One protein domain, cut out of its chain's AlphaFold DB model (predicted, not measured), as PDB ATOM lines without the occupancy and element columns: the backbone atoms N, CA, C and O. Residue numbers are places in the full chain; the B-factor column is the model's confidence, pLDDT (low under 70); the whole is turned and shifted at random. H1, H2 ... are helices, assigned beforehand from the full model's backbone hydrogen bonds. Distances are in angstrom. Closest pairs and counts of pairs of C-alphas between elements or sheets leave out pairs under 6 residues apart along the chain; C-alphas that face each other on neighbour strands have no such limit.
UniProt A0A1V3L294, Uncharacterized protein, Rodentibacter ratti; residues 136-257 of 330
ATOM      1  N   LYS A 136      11.545 -47.405 -21.682       92.25
ATOM      2  CA  LYS A 136      10.335 -47.135 -20.893       92.25
ATOM      3  C   LYS A 136      10.126 -45.651 -20.642       92.25
ATOM      4  O   LYS A 136       8.988 -45.217 -20.480       92.25
ATOM      5  N   THR A 137      11.212 -44.887 -20.585       95.88
ATOM      6  CA  THR A 137      11.170 -43.431 -20.417       95.88
ATOM      7  C   THR A 137      11.324 -42.736 -21.765       95.88
ATOM      8  O   THR A 137      11.881 -43.302 -22.708       95.88
ATOM      9  N   TRP A 138      10.853 -41.493 -21.870       96.12
ATOM     10  CA  TRP A 138      11.029 -40.721 -23.097       96.12
ATOM     11  C   TRP A 138      12.503 -40.395 -23.361       96.12
ATOM     12  O   TRP A 138      12.915 -40.365 -24.520       96.12
ATOM     13  N   GLN A 139      13.314 -40.213 -22.310       96.25
ATOM     14  CA  GLN A 139      14.749 -39.966 -22.437       96.25
ATOM     15  C   GLN A 139      15.469 -41.174 -23.051       96.25
ATOM     16  O   GLN A 139      16.231 -41.015 -24.008       96.25
ATOM     17  N   GLU A 140      15.215 -42.377 -22.521       95.88
ATOM     18  CA  GLU A 140      15.750 -43.633 -23.066       95.88
ATOM     19  C   GLU A 140      15.267 -43.845 -24.497       95.88
ATOM     20  O   GLU A 140      16.085 -44.060 -25.391       95.88
ATOM     21  N   GLY A 141      13.954 -43.704 -24.710       95.38
ATOM     22  CA  GLY A 141      13.295 -43.879 -25.997       95.38
ATOM     23  C   GLY A 141      13.939 -43.050 -27.098       95.38
ATOM     24  O   GLY A 141      14.447 -43.587 -28.081       95.38
ATOM     25  N   VAL A 142      13.996 -41.733 -26.902       94.50
ATOM     26  CA  VAL A 142      14.576 -40.788 -27.866       94.50
ATOM     27  C   VAL A 142      16.054 -41.079 -28.113       94.50
ATOM     28  O   VAL A 142      16.493 -41.118 -29.264       94.50
ATOM     29  N   THR A 143      16.821 -41.335 -27.050       94.62
ATOM     30  CA  THR A 143      18.257 -41.626 -27.160       94.62
ATOM     31  C   THR A 143      18.503 -42.895 -27.978       94.62
ATOM     32  O   THR A 143      19.310 -42.893 -28.909       94.62
ATOM     33  N   ASN A 144      17.785 -43.978 -27.677       95.06
ATOM     34  CA  ASN A 144      17.937 -45.256 -28.367       95.06
ATOM     35  C   ASN A 144      17.466 -45.180 -29.824       95.06
ATOM     36  O   ASN A 144      18.128 -45.719 -30.714       95.06
ATOM     37  N   MET A 145      16.383 -44.452 -30.099       92.56
ATOM     38  CA  MET A 145      15.923 -44.200 -31.468       92.56
ATOM     39  C   MET A 145      16.976 -43.458 -32.300       92.56
ATOM     40  O   MET A 145      17.298 -43.881 -33.407       92.56
ATOM     41  N   LEU A 146      17.577 -42.396 -31.762       90.56
ATOM     42  CA  LEU A 146      18.607 -41.630 -32.472       90.56
ATOM     43  C   LEU A 146      19.950 -42.354 -32.595       90.56
ATOM     44  O   LEU A 146      20.766 -41.998 -33.443       90.56
ATOM     45  N   ASN A 147      20.226 -43.332 -31.735       91.94
ATOM     46  CA  ASN A 147      21.447 -44.134 -31.818       91.94
ATOM     47  C   ASN A 147      21.317 -45.299 -32.803       91.94
ATOM     48  O   ASN A 147      22.315 -45.730 -33.378       91.94
ATOM     49  N   THR A 148      20.101 -45.805 -33.000       87.50
ATOM     50  CA  THR A 148      19.819 -46.878 -33.964       87.50
ATOM     51  C   THR A 148      19.661 -46.348 -35.388       87.50
ATOM     52  O   THR A 148      20.034 -47.034 -36.339       87.50
ATOM     53  N   GLU A 149      19.185 -45.112 -35.550       75.00
ATOM     54  CA  GLU A 149      18.899 -44.525 -36.856       75.00
ATOM     55  C   GLU A 149      19.969 -43.535 -37.321       75.00
ATOM     56  O   GLU A 149      20.356 -42.613 -36.607       75.00
ATOM     57  N   LYS A 150      20.399 -43.657 -38.586       66.06
ATOM     58  CA  LYS A 150      21.285 -42.650 -39.200       66.06
ATOM     59  C   LYS A 150      20.585 -41.303 -39.389       66.06
ATOM     60  O   LYS A 150      21.263 -40.279 -39.352       66.06
ATOM     61  N   LYS A 151      19.265 -41.313 -39.621       69.75
ATOM     62  CA  LYS A 151      18.369 -40.146 -39.676       69.75
ATOM     63  C   LYS A 151      16.943 -40.609 -39.375       69.75
ATOM     64  O   LYS A 151      16.466 -41.523 -40.042       69.75
ATOM     65  N   LEU A 152      16.256 -39.962 -38.432       70.19
ATOM     66  CA  LEU A 152      14.802 -40.104 -38.343       70.19
ATOM     67  C   LEU A 152      14.188 -39.536 -39.635       70.19
ATOM     68  O   LEU A 152      14.648 -38.488 -40.102       70.19
ATOM     69  N   PRO A 153      13.201 -40.210 -40.251       65.56
ATOM     70  CA  PRO A 153      12.526 -39.676 -41.424       65.56
ATOM     71  C   PRO A 153      11.958 -38.301 -41.087       65.56
ATOM     72  O   PRO A 153      11.166 -38.160 -40.156       65.56
ATOM     73  N   TYR A 154      12.376 -37.292 -41.843       57.97
ATOM     74  CA  TYR A 154      11.833 -35.949 -41.724       57.97
ATOM     75  C   TYR A 154      10.368 -35.989 -42.160       57.97
ATOM     76  O   TYR A 154      10.078 -36.199 -43.338       57.97
ATOM     77  N   TYR A 155       9.445 -35.847 -41.211       58.50
ATOM     78  CA  TYR A 155       8.020 -35.778 -41.511       58.50
ATOM     79  C   TYR A 155       7.447 -34.467 -40.974       58.50
ATOM     80  O   TYR A 155       6.902 -34.405 -39.875       58.50
ATOM     81  N   GLU A 156       7.527 -33.419 -41.800       54.19
ATOM     82  CA  GLU A 156       6.855 -32.119 -41.608       54.19
ATOM     83  C   GLU A 156       5.341 -32.249 -41.335       54.19
ATOM     84  O   GLU A 156       4.709 -31.319 -40.834       54.19
ATOM     85  N   GLY A 157       4.741 -33.398 -41.665       52.38
ATOM     86  CA  GLY A 157       3.297 -33.616 -41.623       52.38
ATOM     87  C   GLY A 157       2.717 -34.126 -40.302       52.38
ATOM     88  O   GLY A 157       1.506 -33.997 -40.109       52.38
ATOM     89  N   ILE A 158       3.510 -34.695 -39.383       54.69
ATOM     90  CA  ILE A 158       2.952 -35.131 -38.095       54.69
ATOM     91  C   ILE A 158       2.850 -33.898 -37.210       54.69
ATOM     92  O   ILE A 158       3.834 -33.391 -36.677       54.69
ATOM     93  N   ARG A 159       1.624 -33.393 -37.055       52.53
ATOM     94  CA  ARG A 159       1.318 -32.381 -36.044       52.53
ATOM     95  C   ARG A 159       1.575 -33.006 -34.674       52.53
ATOM     96  O   ARG A 159       0.688 -33.616 -34.089       52.53
ATOM     97  N   LEU A 160       2.782 -32.801 -34.146       55.28
ATOM     98  CA  LEU A 160       3.278 -33.261 -32.837       55.28
ATOM     99  C   LEU A 160       2.481 -32.707 -31.634       55.28
ATOM    100  O   LEU A 160       2.957 -32.724 -30.502       55.28
ATOM    101  N   THR A 161       1.300 -32.134 -31.859       53.12
ATOM    102  CA  THR A 161       0.424 -31.587 -30.826       53.12
ATOM    103  C   THR A 161      -0.501 -32.643 -30.229       53.12
ATOM    104  O   THR A 161      -1.004 -32.427 -29.132       53.12
ATOM    105  N   LYS A 162      -0.745 -33.766 -30.924       59.19
ATOM    106  CA  LYS A 162      -1.538 -34.885 -30.404       59.19
ATOM    107  C   LYS A 162      -1.241 -36.156 -31.201       59.19
ATOM    108  O   LYS A 162      -1.363 -36.126 -32.419       59.19
ATOM    109  N   VAL A 163      -0.880 -37.233 -30.512       58.81
ATOM    110  CA  VAL A 163      -0.855 -38.591 -31.071       58.81
ATOM    111  C   VAL A 163      -2.054 -39.331 -30.488       58.81
ATOM    112  O   VAL A 163      -2.239 -39.338 -29.271       58.81
ATOM    113  N   ILE A 164      -2.908 -39.890 -31.341       62.25
ATOM    114  CA  ILE A 164      -4.058 -40.718 -30.949       62.25
ATOM    115  C   ILE A 164      -3.829 -42.135 -31.493       62.25
ATOM    116  O   ILE A 164      -3.221 -42.295 -32.546       62.25
ATOM    117  N   GLU A 165      -4.348 -43.174 -30.829       60.56
ATOM    118  CA  GLU A 165      -4.373 -44.550 -31.370       60.56
ATOM    119  C   GLU A 165      -4.917 -44.612 -32.812       60.56
ATOM    120  O   GLU A 165      -4.436 -45.381 -33.646       60.56
ATOM    121  N   ASP A 166      -5.880 -43.744 -33.126       65.19
ATOM    122  CA  ASP A 166      -6.441 -43.581 -34.464       65.19
ATOM    123  C   ASP A 166      -5.414 -43.107 -35.498       65.19
ATOM    124  O   ASP A 166      -5.596 -43.373 -36.681       65.19
ATOM    125  N   ASP A 167      -4.342 -42.420 -35.100       67.38
ATOM    126  CA  ASP A 167      -3.304 -41.954 -36.023       67.38
ATOM    127  C   ASP A 167      -2.423 -43.115 -36.485       67.38
ATOM    128  O   ASP A 167      -2.152 -43.223 -37.680       67.38
ATOM    129  N   TYR A 168      -2.083 -44.051 -35.588       67.94
ATOM    130  CA  TYR A 168      -1.455 -45.316 -35.979       67.94
ATOM    131  C   TYR A 168      -2.354 -46.052 -36.967       67.94
ATOM    132  O   TYR A 168      -1.944 -46.362 -38.087       67.94
ATOM    133  N   PHE A 169      -3.620 -46.261 -36.601       66.19
ATOM    134  CA  PHE A 169      -4.546 -46.976 -37.467       66.19
ATOM    135  C   PHE A 169      -4.800 -46.246 -38.793       66.19
ATOM    136  O   PHE A 169      -4.959 -46.911 -39.805       66.19
ATOM    137  N   LYS A 170      -4.790 -44.912 -38.864       69.38
ATOM    138  CA  LYS A 170      -4.891 -44.151 -40.128       69.38
ATOM    139  C   LYS A 170      -3.655 -44.299 -41.012       69.38
ATOM    140  O   LYS A 170      -3.796 -44.490 -42.223       69.38
ATOM    141  N   ILE A 171      -2.459 -44.253 -40.421       68.31
ATOM    142  CA  ILE A 171      -1.195 -44.478 -41.140       68.31
ATOM    143  C   ILE A 171      -1.209 -45.866 -41.789       68.31
ATOM    144  O   ILE A 171      -0.838 -46.007 -42.950       68.31
ATOM    145  N   PHE A 172      -1.721 -46.872 -41.079       67.94
ATOM    146  CA  PHE A 172      -1.820 -48.229 -41.606       67.94
ATOM    147  C   PHE A 172      -3.046 -48.465 -42.509       67.94
ATOM    148  O   PHE A 172      -2.930 -49.151 -43.523       67.94
ATOM    149  N   SER A 173      -4.211 -47.886 -42.205       64.75
ATOM    150  CA  SER A 173      -5.471 -48.138 -42.927       64.75
ATOM    151  C   SER A 173      -5.540 -47.458 -44.289       64.75
ATOM    152  O   SER A 173      -6.078 -48.047 -45.225       64.75
ATOM    153  N   SER A 174      -4.916 -46.286 -44.445       63.16
ATOM    154  CA  SER A 174      -4.722 -45.665 -45.765       63.16
ATOM    155  C   SER A 174      -3.976 -46.584 -46.746       63.16
ATOM    156  O   SER A 174      -4.220 -46.516 -47.948       63.16
ATOM    157  N   TYR A 175      -3.142 -47.498 -46.237       58.00
ATOM    158  CA  TYR A 175      -2.439 -48.512 -47.026       58.00
ATOM    159  C   TYR A 175      -3.186 -49.844 -47.138       58.00
ATOM    160  O   TYR A 175      -3.119 -50.473 -48.195       58.00
ATOM    161  N   LEU A 176      -3.943 -50.260 -46.109       56.09
ATOM    162  CA  LEU A 176      -4.815 -51.447 -46.187       56.09
ATOM    163  C   LEU A 176      -5.787 -51.360 -47.372       56.09
ATOM    164  O   LEU A 176      -6.090 -52.373 -47.996       56.09
ATOM    165  N   HIS A 177      -6.230 -50.149 -47.714       58.47
ATOM    166  CA  HIS A 177      -7.136 -49.929 -48.837       58.47
ATOM    167  C   HIS A 177      -6.461 -50.041 -50.218       58.47
ATOM    168  O   HIS A 177      -7.152 -50.231 -51.214       58.47
ATOM    169  N   TYR A 178      -5.128 -49.930 -50.298       56.38
ATOM    170  CA  TYR A 178      -4.401 -49.856 -51.572       56.38
ATOM    171  C   TYR A 178      -3.808 -51.196 -52.040       56.38
ATOM    172  O   TYR A 178      -3.530 -51.340 -53.227       56.38
ATOM    173  N   ASP A 179      -3.601 -52.170 -51.145       54.09
ATOM    174  CA  ASP A 179      -2.801 -53.369 -51.458       54.09
ATOM    175  C   ASP A 179      -3.320 -54.633 -50.729       54.09
ATOM    176  O   ASP A 179      -2.557 -55.382 -50.114       54.09
ATOM    177  N   GLY A 180      -4.643 -54.853 -50.777       52.94
ATOM    178  CA  GLY A 180      -5.416 -55.812 -49.962       52.94
ATOM    179  C   GLY A 180      -4.960 -57.284 -49.934       52.94
ATOM    180  O   GLY A 180      -5.414 -58.035 -49.077       52.94
ATOM    181  N   GLU A 181      -4.025 -57.705 -50.793       54.50
ATOM    182  CA  GLU A 181      -3.416 -59.050 -50.761       54.50
ATOM    183  C   GLU A 181      -1.912 -59.056 -50.406       54.50
ATOM    184  O   GLU A 181      -1.338 -60.110 -50.130       54.50
ATOM    185  N   ARG A 182      -1.245 -57.894 -50.371       53.31
ATOM    186  CA  ARG A 182       0.212 -57.768 -50.155       53.31
ATOM    187  C   ARG A 182       0.618 -57.461 -48.717       53.31
ATOM    188  O   ARG A 182       1.804 -57.550 -48.388       53.31
ATOM    189  N   TRP A 183      -0.344 -57.121 -47.862       52.66
ATOM    190  CA  TRP A 183      -0.083 -56.640 -46.505       52.66
ATOM    191  C   TRP A 183       0.622 -57.672 -45.613       52.66
ATOM    192  O   TRP A 183       1.603 -57.339 -44.943       52.66
ATOM    193  N   THR A 184       0.223 -58.948 -45.689       52.88
ATOM    194  CA  THR A 184       0.765 -60.020 -44.827       52.88
ATOM    195  C   THR A 184       2.263 -60.266 -45.008       52.88
ATOM    196  O   THR A 184       2.887 -60.871 -44.139       52.88
ATOM    197  N   LYS A 185       2.873 -59.789 -46.100       57.16
ATOM    198  CA  LYS A 185       4.308 -59.982 -46.349       57.16
ATOM    199  C   LYS A 185       5.181 -58.777 -46.001       57.16
ATOM    200  O   LYS A 185       6.368 -58.980 -45.779       57.16
ATOM    201  N   ASN A 186       4.631 -57.559 -45.917       61.22
ATOM    202  CA  ASN A 186       5.453 -56.339 -45.961       61.22
ATOM    203  C   ASN A 186       5.128 -55.256 -44.916       61.22
ATOM    204  O   ASN A 186       5.735 -54.189 -44.990       61.22
ATOM    205  N   PHE A 187       4.251 -55.475 -43.925       66.44
ATOM    206  CA  PHE A 187       4.014 -54.451 -42.883       66.44
ATOM    207  C   PHE A 187       5.252 -54.178 -42.004       66.44
ATOM    208  O   PHE A 187       5.361 -53.117 -41.398       66.44
ATOM    209  N   LYS A 188       6.228 -55.097 -42.002       68.81
ATOM    210  CA  LYS A 188       7.571 -54.911 -41.424       68.81
ATOM    211  C   LYS A 188       8.587 -54.309 -42.404       68.81
ATOM    212  O   LYS A 188       9.783 -54.374 -42.145       68.81
ATOM    213  N   SER A 189       8.150 -53.767 -43.543       80.12
ATOM    214  CA  SER A 189       9.072 -53.080 -44.450       80.12
ATOM    215  C   SER A 189       9.682 -51.856 -43.770       80.12
ATOM    216  O   SER A 189       9.036 -51.209 -42.938       80.12
ATOM    217  N   ASP A 190      10.908 -51.517 -44.168       80.88
ATOM    218  CA  ASP A 190      11.652 -50.376 -43.627       80.88
ATOM    219  C   ASP A 190      10.828 -49.083 -43.660       80.88
ATOM    220  O   ASP A 190      10.894 -48.279 -42.733       80.88
ATOM    221  N   TYR A 191       9.980 -48.909 -44.680       80.44
ATOM    222  CA  TYR A 191       9.084 -47.762 -44.787       80.44
ATOM    223  C   TYR A 191       8.078 -47.683 -43.625       80.44
ATOM    224  O   TYR A 191       7.988 -46.645 -42.971       80.44
ATOM    225  N   TYR A 192       7.348 -48.757 -43.313       76.31
ATOM    226  CA  TYR A 192       6.349 -48.738 -42.230       76.31
ATOM    227  C   TYR A 192       6.993 -48.643 -40.861       76.31
ATOM    228  O   TYR A 192       6.553 -47.873 -40.011       76.31
ATOM    229  N   VAL A 193       8.072 -49.399 -40.681       83.62
ATOM    230  CA  VAL A 193       8.930 -49.327 -39.505       83.62
ATOM    231  C   VAL A 193       9.349 -47.869 -39.273       83.62
ATOM    232  O   VAL A 193       9.255 -47.375 -38.154       83.62
ATOM    233  N   SER A 194       9.721 -47.143 -40.333       83.44
ATOM    234  CA  SER A 194      10.078 -45.725 -40.247       83.44
ATOM    235  C   SER A 194       8.902 -44.819 -39.845       83.44
ATOM    236  O   SER A 194       9.078 -43.951 -38.994       83.44
ATOM    237  N   GLN A 195       7.693 -45.048 -40.368       82.19
ATOM    238  CA  GLN A 195       6.503 -44.257 -40.027       82.19
ATOM    239  C   GLN A 195       6.085 -44.461 -38.568       82.19
ATOM    240  O   GLN A 195       5.876 -43.489 -37.845       82.19
ATOM    241  N   VAL A 196       6.039 -45.713 -38.100       84.38
ATOM    242  CA  VAL A 196       5.743 -46.028 -36.693       84.38
ATOM    243  C   VAL A 196       6.755 -45.379 -35.762       84.38
ATOM    244  O   VAL A 196       6.360 -44.811 -34.745       84.38
ATOM    245  N   LYS A 197       8.044 -45.408 -36.123       86.50
ATOM    246  CA  LYS A 197       9.087 -44.719 -35.357       86.50
ATOM    247  C   LYS A 197       8.780 -43.236 -35.217       86.50
ATOM    248  O   LYS A 197       8.833 -42.740 -34.102       86.50
ATOM    249  N   VAL A 198       8.402 -42.525 -36.282       85.44
ATOM    250  CA  VAL A 198       8.075 -41.090 -36.156       85.44
ATOM    251  C   VAL A 198       6.920 -40.861 -35.174       85.44
ATOM    252  O   VAL A 198       6.977 -39.924 -34.377       85.44
ATOM    253  N   VAL A 199       5.905 -41.729 -35.164       85.06
ATOM    254  CA  VAL A 199       4.799 -41.611 -34.201       85.06
ATOM    255  C   VAL A 199       5.265 -41.889 -32.767       85.06
ATOM    256  O   VAL A 199       4.988 -41.077 -31.887       85.06
ATOM    257  N   ILE A 200       6.031 -42.964 -32.534       89.19
ATOM    258  CA  ILE A 200       6.625 -43.284 -31.220       89.19
ATOM    259  C   ILE A 200       7.506 -42.127 -30.723       89.19
ATOM    260  O   ILE A 200       7.402 -41.706 -29.573       89.19
ATOM    261  N   TYR A 201       8.336 -41.558 -31.598       90.44
ATOM    262  CA  TYR A 201       9.119 -40.366 -31.288       90.44
ATOM    263  C   TYR A 201       8.218 -39.197 -30.872       90.44
ATOM    264  O   TYR A 201       8.489 -38.525 -29.877       90.44
ATOM    265  N   GLY A 202       7.127 -38.967 -31.607       87.62
ATOM    266  CA  GLY A 202       6.139 -37.945 -31.280       87.62
ATOM    267  C   GLY A 202       5.526 -38.132 -29.893       87.62
ATOM    268  O   GLY A 202       5.406 -37.156 -29.151       87.62
ATOM    269  N   GLU A 203       5.202 -39.369 -29.506       89.94
ATOM    270  CA  GLU A 203       4.728 -39.692 -28.155       89.94
ATOM    271  C   GLU A 203       5.775 -39.362 -27.091       89.94
ATOM    272  O   GLU A 203       5.463 -38.657 -26.130       89.94
ATOM    273  N   TYR A 204       7.022 -39.806 -27.275       93.56
ATOM    274  CA  TYR A 204       8.105 -39.500 -26.340       93.56
ATOM    275  C   TYR A 204       8.359 -37.997 -26.233       93.56
ATOM    276  O   TYR A 204       8.519 -37.477 -25.131       93.56
ATOM    277  N   ARG A 205       8.328 -37.268 -27.350       92.75
ATOM    278  CA  ARG A 205       8.470 -35.811 -27.357       92.75
ATOM    279  C   ARG A 205       7.347 -35.124 -26.586       92.75
ATOM    280  O   ARG A 205       7.622 -34.219 -25.803       92.75
ATOM    281  N   ILE A 206       6.092 -35.530 -26.790       90.69
ATOM    282  CA  ILE A 206       4.951 -34.979 -26.043       90.69
ATOM    283  C   ILE A 206       5.090 -35.294 -24.552       90.69
ATOM    284  O   ILE A 206       4.923 -34.393 -23.731       90.69
ATOM    285  N   ALA A 207       5.414 -36.540 -24.202       93.75
ATOM    286  CA  ALA A 207       5.615 -36.958 -22.820       93.75
ATOM    287  C   ALA A 207       6.729 -36.145 -22.146       93.75
ATOM    288  O   ALA A 207       6.504 -35.583 -21.076       93.75
ATOM    289  N   GLY A 208       7.877 -36.000 -22.813       95.62
ATOM    290  CA  GLY A 208       9.008 -35.228 -22.312       95.62
ATOM    291  C   GLY A 208       8.686 -33.753 -22.134       95.62
ATOM    292  O   GLY A 208       8.950 -33.198 -21.071       95.62
ATOM    293  N   ILE A 209       8.031 -33.117 -23.112       94.94
ATOM    294  CA  ILE A 209       7.586 -31.727 -22.951       94.94
ATOM    295  C   ILE A 209       6.610 -31.613 -21.775       94.94
ATOM    296  O   ILE A 209       6.782 -30.732 -20.943       94.94
ATOM    297  N   ASN A 210       5.607 -32.487 -21.668       94.94
ATOM    298  CA  ASN A 210       4.613 -32.407 -20.594       94.94
ATOM    299  C   ASN A 210       5.229 -32.579 -19.202       94.94
ATOM    300  O   ASN A 210       4.844 -31.852 -18.288       94.94
ATOM    301  N   GLU A 211       6.173 -33.512 -19.054       97.12
ATOM    302  CA  GLU A 211       6.936 -33.728 -17.822       97.12
ATOM    303  C   GLU A 211       7.767 -32.488 -17.468       97.12
ATOM    304  O   GLU A 211       7.667 -31.968 -16.358       97.12
ATOM    305  N   LEU A 212       8.536 -31.959 -18.425       97.38
ATOM    306  CA  LEU A 212       9.391 -30.789 -18.217       97.38
ATOM    307  C   LEU A 212       8.593 -29.516 -17.921       97.38
ATOM    308  O   LEU A 212       9.021 -28.702 -17.107       97.38
ATOM    309  N   MET A 213       7.413 -29.361 -18.521       96.56
ATOM    310  CA  MET A 213       6.522 -28.223 -18.270       96.56
ATOM    311  C   MET A 213       5.962 -28.195 -16.840       96.56
ATOM    312  O   MET A 213       5.473 -27.145 -16.419       96.56
ATOM    313  N   GLN A 214       6.055 -29.295 -16.077       97.25
ATOM    314  CA  GLN A 214       5.710 -29.303 -14.648       97.25
ATOM    315  C   GLN A 214       6.780 -28.646 -13.766       97.25
ATOM    316  O   GLN A 214       6.489 -28.313 -12.620       97.25
ATOM    317  N   LYS A 215       8.010 -28.462 -14.266       96.50
ATOM    318  CA  LYS A 215       9.075 -27.779 -13.522       96.50
ATOM    319  C   LYS A 215       8.833 -26.266 -13.501       96.50
ATOM    320  O   LYS A 215       8.294 -25.694 -14.454       96.50
ATOM    321  N   GLU A 216       9.276 -25.612 -12.430       94.12
ATOM    322  CA  GLU A 216       9.379 -24.152 -12.392       94.12
ATOM    323  C   GLU A 216      10.384 -23.669 -13.442       94.12
ATOM    324  O   GLU A 216      11.380 -24.342 -13.718       94.12
ATOM    325  N   TYR A 217      10.139 -22.496 -14.034       92.81
ATOM    326  CA  TYR A 217      10.962 -21.999 -15.144       92.81
ATOM    327  C   TYR A 217      12.448 -21.897 -14.768       92.81
ATOM    328  O   TYR A 217      13.293 -22.395 -15.507       92.81
ATOM    329  N   LYS A 218      12.751 -21.344 -13.584       90.38
ATOM    330  CA  LYS A 218      14.122 -21.207 -13.064       90.38
ATOM    331  C   LYS A 218      14.846 -22.556 -12.938       90.38
ATOM    332  O   LYS A 218      16.008 -22.678 -13.309       90.38
ATOM    333  N   ASP A 219      14.138 -23.585 -12.474       93.56
ATOM    334  CA  ASP A 219      14.716 -24.911 -12.261       93.56
ATOM    335  C   ASP A 219      14.924 -25.612 -13.610       93.56
ATOM    336  O   ASP A 219      15.910 -26.319 -13.811       93.56
ATOM    337  N   LEU A 220      14.016 -25.378 -14.565       94.62
ATOM    338  CA  LEU A 220      14.090 -25.937 -15.909       94.62
ATOM    339  C   LEU A 220      15.278 -25.383 -16.710       94.62
ATOM    340  O   LEU A 220      15.957 -26.166 -17.372       94.62
ATOM    341  N   ILE A 221      15.543 -24.071 -16.652       92.81
ATOM    342  CA  ILE A 221      16.675 -23.452 -17.370       92.81
ATOM    343  C   ILE A 221      18.030 -23.781 -16.729       92.81
ATOM    344  O   ILE A 221      19.026 -23.904 -17.442       92.81
ATOM    345  N   ALA A 222      18.073 -23.964 -15.405       91.00
ATOM    346  CA  ALA A 222      19.291 -24.334 -14.686       91.00
ATOM    347  C   ALA A 222      19.710 -25.792 -14.955       91.00
ATOM    348  O   ALA A 222      20.900 -26.123 -14.946       91.00
ATOM    349  N   ASP A 223      18.744 -26.672 -15.236       94.44
ATOM    350  CA  ASP A 223      18.969 -28.090 -15.519       94.44
ATOM    351  C   ASP A 223      19.483 -28.330 -16.950       94.44
ATOM    352  O   ASP A 223      18.841 -28.944 -17.799       94.44
ATOM    353  N   THR A 224      20.708 -27.881 -17.219       92.75
ATOM    354  CA  THR A 224      21.396 -28.075 -18.512       92.75
ATOM    355  C   THR A 224      21.850 -29.519 -18.757       92.75
ATOM    356  O   THR A 224      22.521 -29.803 -19.755       92.75
ATOM    357  N   SER A 225      21.528 -30.453 -17.851       95.38
ATOM    358  CA  SER A 225      21.977 -31.846 -17.925       95.38
ATOM    359  C   SER A 225      21.503 -32.553 -19.201       95.38
ATOM    360  O   SER A 225      22.272 -33.325 -19.777       95.38
ATOM    361  N   TYR A 226      20.318 -32.195 -19.707       95.69
ATOM    362  CA  TYR A 226      19.728 -32.719 -20.945       95.69
ATOM    363  C   TYR A 226      20.573 -32.458 -22.201       95.69
ATOM    364  O   TYR A 226      20.486 -33.216 -23.163       95.69
ATOM    365  N   CYS A 227      21.421 -31.424 -22.183       95.88
ATOM    366  CA  CYS A 227      22.228 -30.982 -23.324       95.88
ATOM    367  C   CYS A 227      23.730 -31.261 -23.178       95.88
ATOM    368  O   CYS A 227      24.535 -30.763 -23.975       95.88
ATOM    369  N   LYS A 228      24.136 -32.015 -22.146       93.12
ATOM    370  CA  LYS A 228      25.553 -32.340 -21.903       93.12
ATOM    371  C   LYS A 228      26.076 -33.434 -22.830       93.12
ATOM    372  O   LYS A 228      27.238 -33.383 -23.217       93.12
ATOM    373  N   THR A 229      25.244 -34.421 -23.153       89.50
ATOM    374  CA  THR A 229      25.657 -35.648 -23.852       89.50
ATOM    375  C   THR A 229      25.245 -35.681 -25.319       89.50
ATOM    376  O   THR A 229      25.991 -36.204 -26.141       89.50
ATOM    377  N   ASP A 230      24.087 -35.119 -25.660       91.31
ATOM    378  CA  ASP A 230      23.540 -35.130 -27.013       91.31
ATOM    379  C   ASP A 230      22.909 -33.772 -27.330       91.31
ATOM    380  O   ASP A 230      22.168 -33.227 -26.519       91.31
ATOM    381  N   ARG A 231      23.240 -33.222 -28.499       94.69
ATOM    382  CA  ARG A 231      22.729 -31.940 -29.019       94.69
ATOM    383  C   ARG A 231      22.246 -32.059 -30.463       94.69
ATOM    384  O   ARG A 231      22.171 -31.069 -31.185       94.69
ATOM    385  N   ARG A 232      22.010 -33.286 -30.930       92.44
ATOM    386  CA  ARG A 232      21.443 -33.518 -32.260       92.44
ATOM    387  C   ARG A 232      20.016 -32.977 -32.311       92.44
ATOM    388  O   ARG A 232      19.330 -32.919 -31.289       92.44
ATOM    389  N   GLU A 233      19.561 -32.640 -33.512       89.81
ATOM    390  CA  GLU A 233      18.139 -32.409 -33.768       89.81
ATOM    391  C   GLU A 233      17.333 -33.627 -33.293       89.81
ATOM    392  O   GLU A 233      17.801 -34.766 -33.409       89.81
ATOM    393  N   TYR A 234      16.152 -33.382 -32.727       90.62
ATOM    394  CA  TYR A 234      15.268 -34.390 -32.138       90.62
ATOM    395  C   TYR A 234      15.778 -35.068 -30.859       90.62
ATOM    396  O   TYR A 234      15.079 -35.925 -30.321       90.62
ATOM    397  N   SER A 235      16.961 -34.715 -30.349       94.62
ATOM    398  CA  SER A 235      17.501 -35.301 -29.117       94.62
ATOM    399  C   SER A 235      16.717 -34.913 -27.862       94.62
ATOM    400  O   SER A 235      15.826 -34.065 -27.865       94.62
ATOM    401  N   VAL A 236      17.101 -35.522 -26.740       96.44
ATOM    402  CA  VAL A 236      16.640 -35.128 -25.405       96.44
ATOM    403  C   VAL A 236      16.888 -33.633 -25.142       96.44
ATOM    404  O   VAL A 236      16.040 -32.978 -24.538       96.44
ATOM    405  N   CYS A 237      17.997 -33.082 -25.649       96.75
ATOM    406  CA  CYS A 237      18.289 -31.652 -25.574       96.75
ATOM    407  C   CYS A 237      17.276 -30.813 -26.363       96.75
ATOM    408  O   CYS A 237      16.723 -29.873 -25.808       96.75
ATOM    409  N   ASP A 238      16.956 -31.187 -27.605       94.62
ATOM    410  CA  ASP A 238      15.971 -30.475 -28.440       94.62
ATOM    411  C   ASP A 238      14.558 -30.473 -27.814       94.62
ATOM    412  O   ASP A 238      13.832 -29.473 -27.830       94.62
ATOM    413  N   ILE A 239      14.170 -31.584 -27.179       95.62
ATOM    414  CA  ILE A 239      12.916 -31.681 -26.415       95.62
ATOM    415  C   ILE A 239      12.941 -30.733 -25.208       95.62
ATOM    416  O   ILE A 239      11.946 -30.052 -24.943       95.62
ATOM    417  N   TRP A 240      14.067 -30.660 -24.495       97.69
ATOM    418  CA  TRP A 240      14.247 -29.723 -23.388       97.69
ATOM    419  C   TRP A 240      14.223 -28.263 -23.850       97.69
ATOM    420  O   TRP A 240      13.469 -27.477 -23.279       97.69
ATOM    421  N   GLU A 241      14.932 -27.905 -24.922       96.00
ATOM    422  CA  GLU A 241      14.909 -26.556 -25.506       96.00
ATOM    423  C   GLU A 241      13.485 -26.165 -25.932       96.00
ATOM    424  O   GLU A 241      13.019 -25.058 -25.651       96.00
ATOM    425  N   SER A 242      12.744 -27.107 -26.527       95.12
ATOM    426  CA  SER A 242      11.326 -26.931 -26.859       95.12
ATOM    427  C   SER A 242      10.468 -26.650 -25.616       95.12
ATOM    428  O   SER A 242       9.582 -25.792 -25.661       95.12
ATOM    429  N   ALA A 243      10.696 -27.369 -24.512       96.44
ATOM    430  CA  ALA A 243       9.981 -27.153 -23.256       96.44
ATOM    431  C   ALA A 243      10.349 -25.803 -22.618       96.44
ATOM    432  O   ALA A 243       9.452 -25.051 -22.239       96.44
ATOM    433  N   VAL A 244      11.638 -25.445 -22.585       95.81
ATOM    434  CA  VAL A 244      12.133 -24.138 -22.120       95.81
ATOM    435  C   VAL A 244      11.478 -23.007 -22.902       95.81
ATOM    436  O   VAL A 244      10.920 -22.094 -22.298       95.81
ATOM    437  N   ALA A 245      11.467 -23.082 -24.234       95.31
ATOM    438  CA  ALA A 245      10.857 -22.061 -25.079       95.31
ATOM    439  C   ALA A 245       9.350 -21.901 -24.806       95.31
ATOM    440  O   ALA A 245       8.843 -20.780 -24.734       95.31
ATOM    441  N   ARG A 246       8.620 -23.010 -24.611       95.69
ATOM    442  CA  ARG A 246       7.194 -22.974 -24.242       95.69
ATOM    443  C   ARG A 246       6.978 -22.343 -22.871       95.69
ATOM    444  O   ARG A 246       6.154 -21.440 -22.754       95.69
ATOM    445  N   LYS A 247       7.737 -22.773 -21.862       95.50
ATOM    446  CA  LYS A 247       7.640 -22.253 -20.495       95.50
ATOM    447  C   LYS A 247       7.993 -20.768 -20.432       95.50
ATOM    448  O   LYS A 247       7.282 -19.996 -19.798       95.50
ATOM    449  N   ARG A 248       9.021 -20.347 -21.170       95.50
ATOM    450  CA  ARG A 248       9.398 -18.940 -21.338       95.50
ATOM    451  C   ARG A 248       8.240 -18.109 -21.886       95.50
ATOM    452  O   ARG A 248       7.917 -17.060 -21.336       95.50
ATOM    453  N   ASN A 249       7.574 -18.599 -22.931       96.25
ATOM    454  CA  ASN A 249       6.402 -17.930 -23.493       96.25
ATOM    455  C   ASN A 249       5.235 -17.859 -22.495       96.25
ATOM    456  O   ASN A 249       4.512 -16.867 -22.492       96.25
ATOM    457  N   GLU A 250       5.025 -18.873 -21.649       95.88
ATOM    458  CA  GLU A 250       4.019 -18.812 -20.575       95.88
ATOM    459  C   GLU A 250       4.341 -17.711 -19.561       95.88
ATOM    460  O   GLU A 250       3.455 -16.923 -19.238       95.88
ATOM    461  N   VAL A 251       5.602 -17.610 -19.123       96.12
ATOM    462  CA  VAL A 251       6.067 -16.561 -18.197       96.12
ATOM    463  C   VAL A 251       5.866 -15.168 -18.799       96.12
ATOM    464  O   VAL A 251       5.255 -14.309 -18.167       96.12
ATOM    465  N   VAL A 252       6.298 -14.952 -20.046       97.25
ATOM    466  CA  VAL A 252       6.104 -13.668 -20.742       97.25
ATOM    467  C   VAL A 252       4.617 -13.337 -20.872       97.25
ATOM    468  O   VAL A 252       4.199 -12.232 -20.542       97.25
ATOM    469  N   ASN A 253       3.784 -14.290 -21.295       97.06
ATOM    470  CA  ASN A 253       2.341 -14.068 -21.418       97.06
ATOM    471  C   ASN A 253       1.661 -13.772 -20.075       97.06
ATOM    472  O   ASN A 253       0.668 -13.045 -20.049       97.06
ATOM    473  N   ASP A 254       2.157 -14.341 -18.978       96.94
ATOM    474  CA  ASP A 254       1.683 -14.028 -17.633       96.94
ATOM    475  C   ASP A 254       2.026 -12.579 -17.256       96.94
ATOM    476  O   ASP A 254       1.146 -11.847 -16.809       96.94
ATOM    477  N   TYR A 255       3.240 -12.107 -17.560       97.50
ATOM    478  CA  TYR A 255       3.617 -10.697 -17.389       97.50
ATOM    479  C   TYR A 255       2.746  -9.732 -18.191       97.50
ATOM    480  O   TYR A 255       2.335  -8.697 -17.667       97.50
ATOM    481  N   LEU A 256       2.401 -10.079 -19.432       95.88
ATOM    482  CA  LEU A 256       1.510  -9.253 -20.255       95.88
ATOM    483  C   LEU A 256       0.093  -9.142 -19.673       95.88
ATOM    484  O   LEU A 256      -0.604  -8.162 -19.930       95.88
ATOM    485  N   LYS A 257      -0.347 -10.144 -18.905       97.44
ATOM    486  CA  LYS A 257      -1.661 -10.163 -18.243       97.44
ATOM    487  C   LYS A 257      -1.617  -9.593 -16.828       97.44
ATOM    488  O   LYS A 257      -2.650  -9.164 -16.320       97.44
TER     489      LYS A 257
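What this domain is: This is residues 136 to 257 of the 330 residues of an uncharacterized protein of Rodentibacter ratti (UniProt A0A1V3L294). One long helix, H4, runs through the middle of a loose, elongated domain, with H1 packed on it and H2 running loosely alongside its first half. A second long helix, H7, crosses the last part of H4 at a slant, with the short helices H5 and H6 packed on H7; residues 177 to 182 stick out towards one end of the long axis, and residues 252 to 257 of H7 stick out at the other. The printed part has 122 residues with seven named helices, H1 to H7 in chain order, and no named strand: the class is all helix. It is loose, with a radius of gyration of the C-alphas of 17.4 A, and spans 58 by 35 by 23 A.

How they stand to each other: Begin at H4, residues 190 to 212. H1, residues 138 to 148, touches it at a shallow tilt of 32 degrees, only just short of steep, opposite ways; look at the closest C-alphas, Trp 138 and Tyr 204, 4.5 A apart. H2, residues 165 to 176, only just touches H4, with 3 pairs of C-alphas within 8 A, the closest those of Tyr 168 and Val 196 at 7.3 A. H7, residues 236 to 257, is the hub, touching four helices. Its residues 239 to 243 touch residues 205 to 212 of H4 at a steep tilt of 44 degrees, the same way, with the closest C-alphas, Ile 209 and Ala 243, 5.2 A apart. H5, residues 217 to 222, touches H7, its closest C-alphas being Tyr 217 and Lys 247 at 6.3 A. H6, residues 224 to 227, touches H7 at Cys 227 and Cys 237, the closest C-alphas, 4.6 A apart. H1 only just touches H7, with 3 pairs of C-alphas within 8 A, the closest those of Gln 139 and Val 236 at 6.0 A. H3, residues 183 to 186, touches no helix. In H1, H4, H5 and H7 every O i to N i+4 pair is within hydrogen-bond range; in H2 7 of 8 are, and H3 and H6 are too short for such a pair.

Where its parts are: Find C-alpha 190 at (11.652, -50.376, -43.627); from there H4 runs 32.2 A to C-alpha 212 at (9.391, -30.789, -18.217). H7 runs 31.8 A, ending at C-alpha 257 at (-1.661, -10.163, -18.243). H2 measures 16.3 A and H1 15.3 A; H5, H6 and H3 are shorter.

The domain as a whole: The C-alphas farthest apart, Glu 181 and Tyr 255, are 59.2 A apart. The printed part has no cut. The link from H1 to H2 is long, 16 residues. Mean pLDDT of the printed part is 82.2; 38 residues, 150 to 151 and 153 to 188, are under 70.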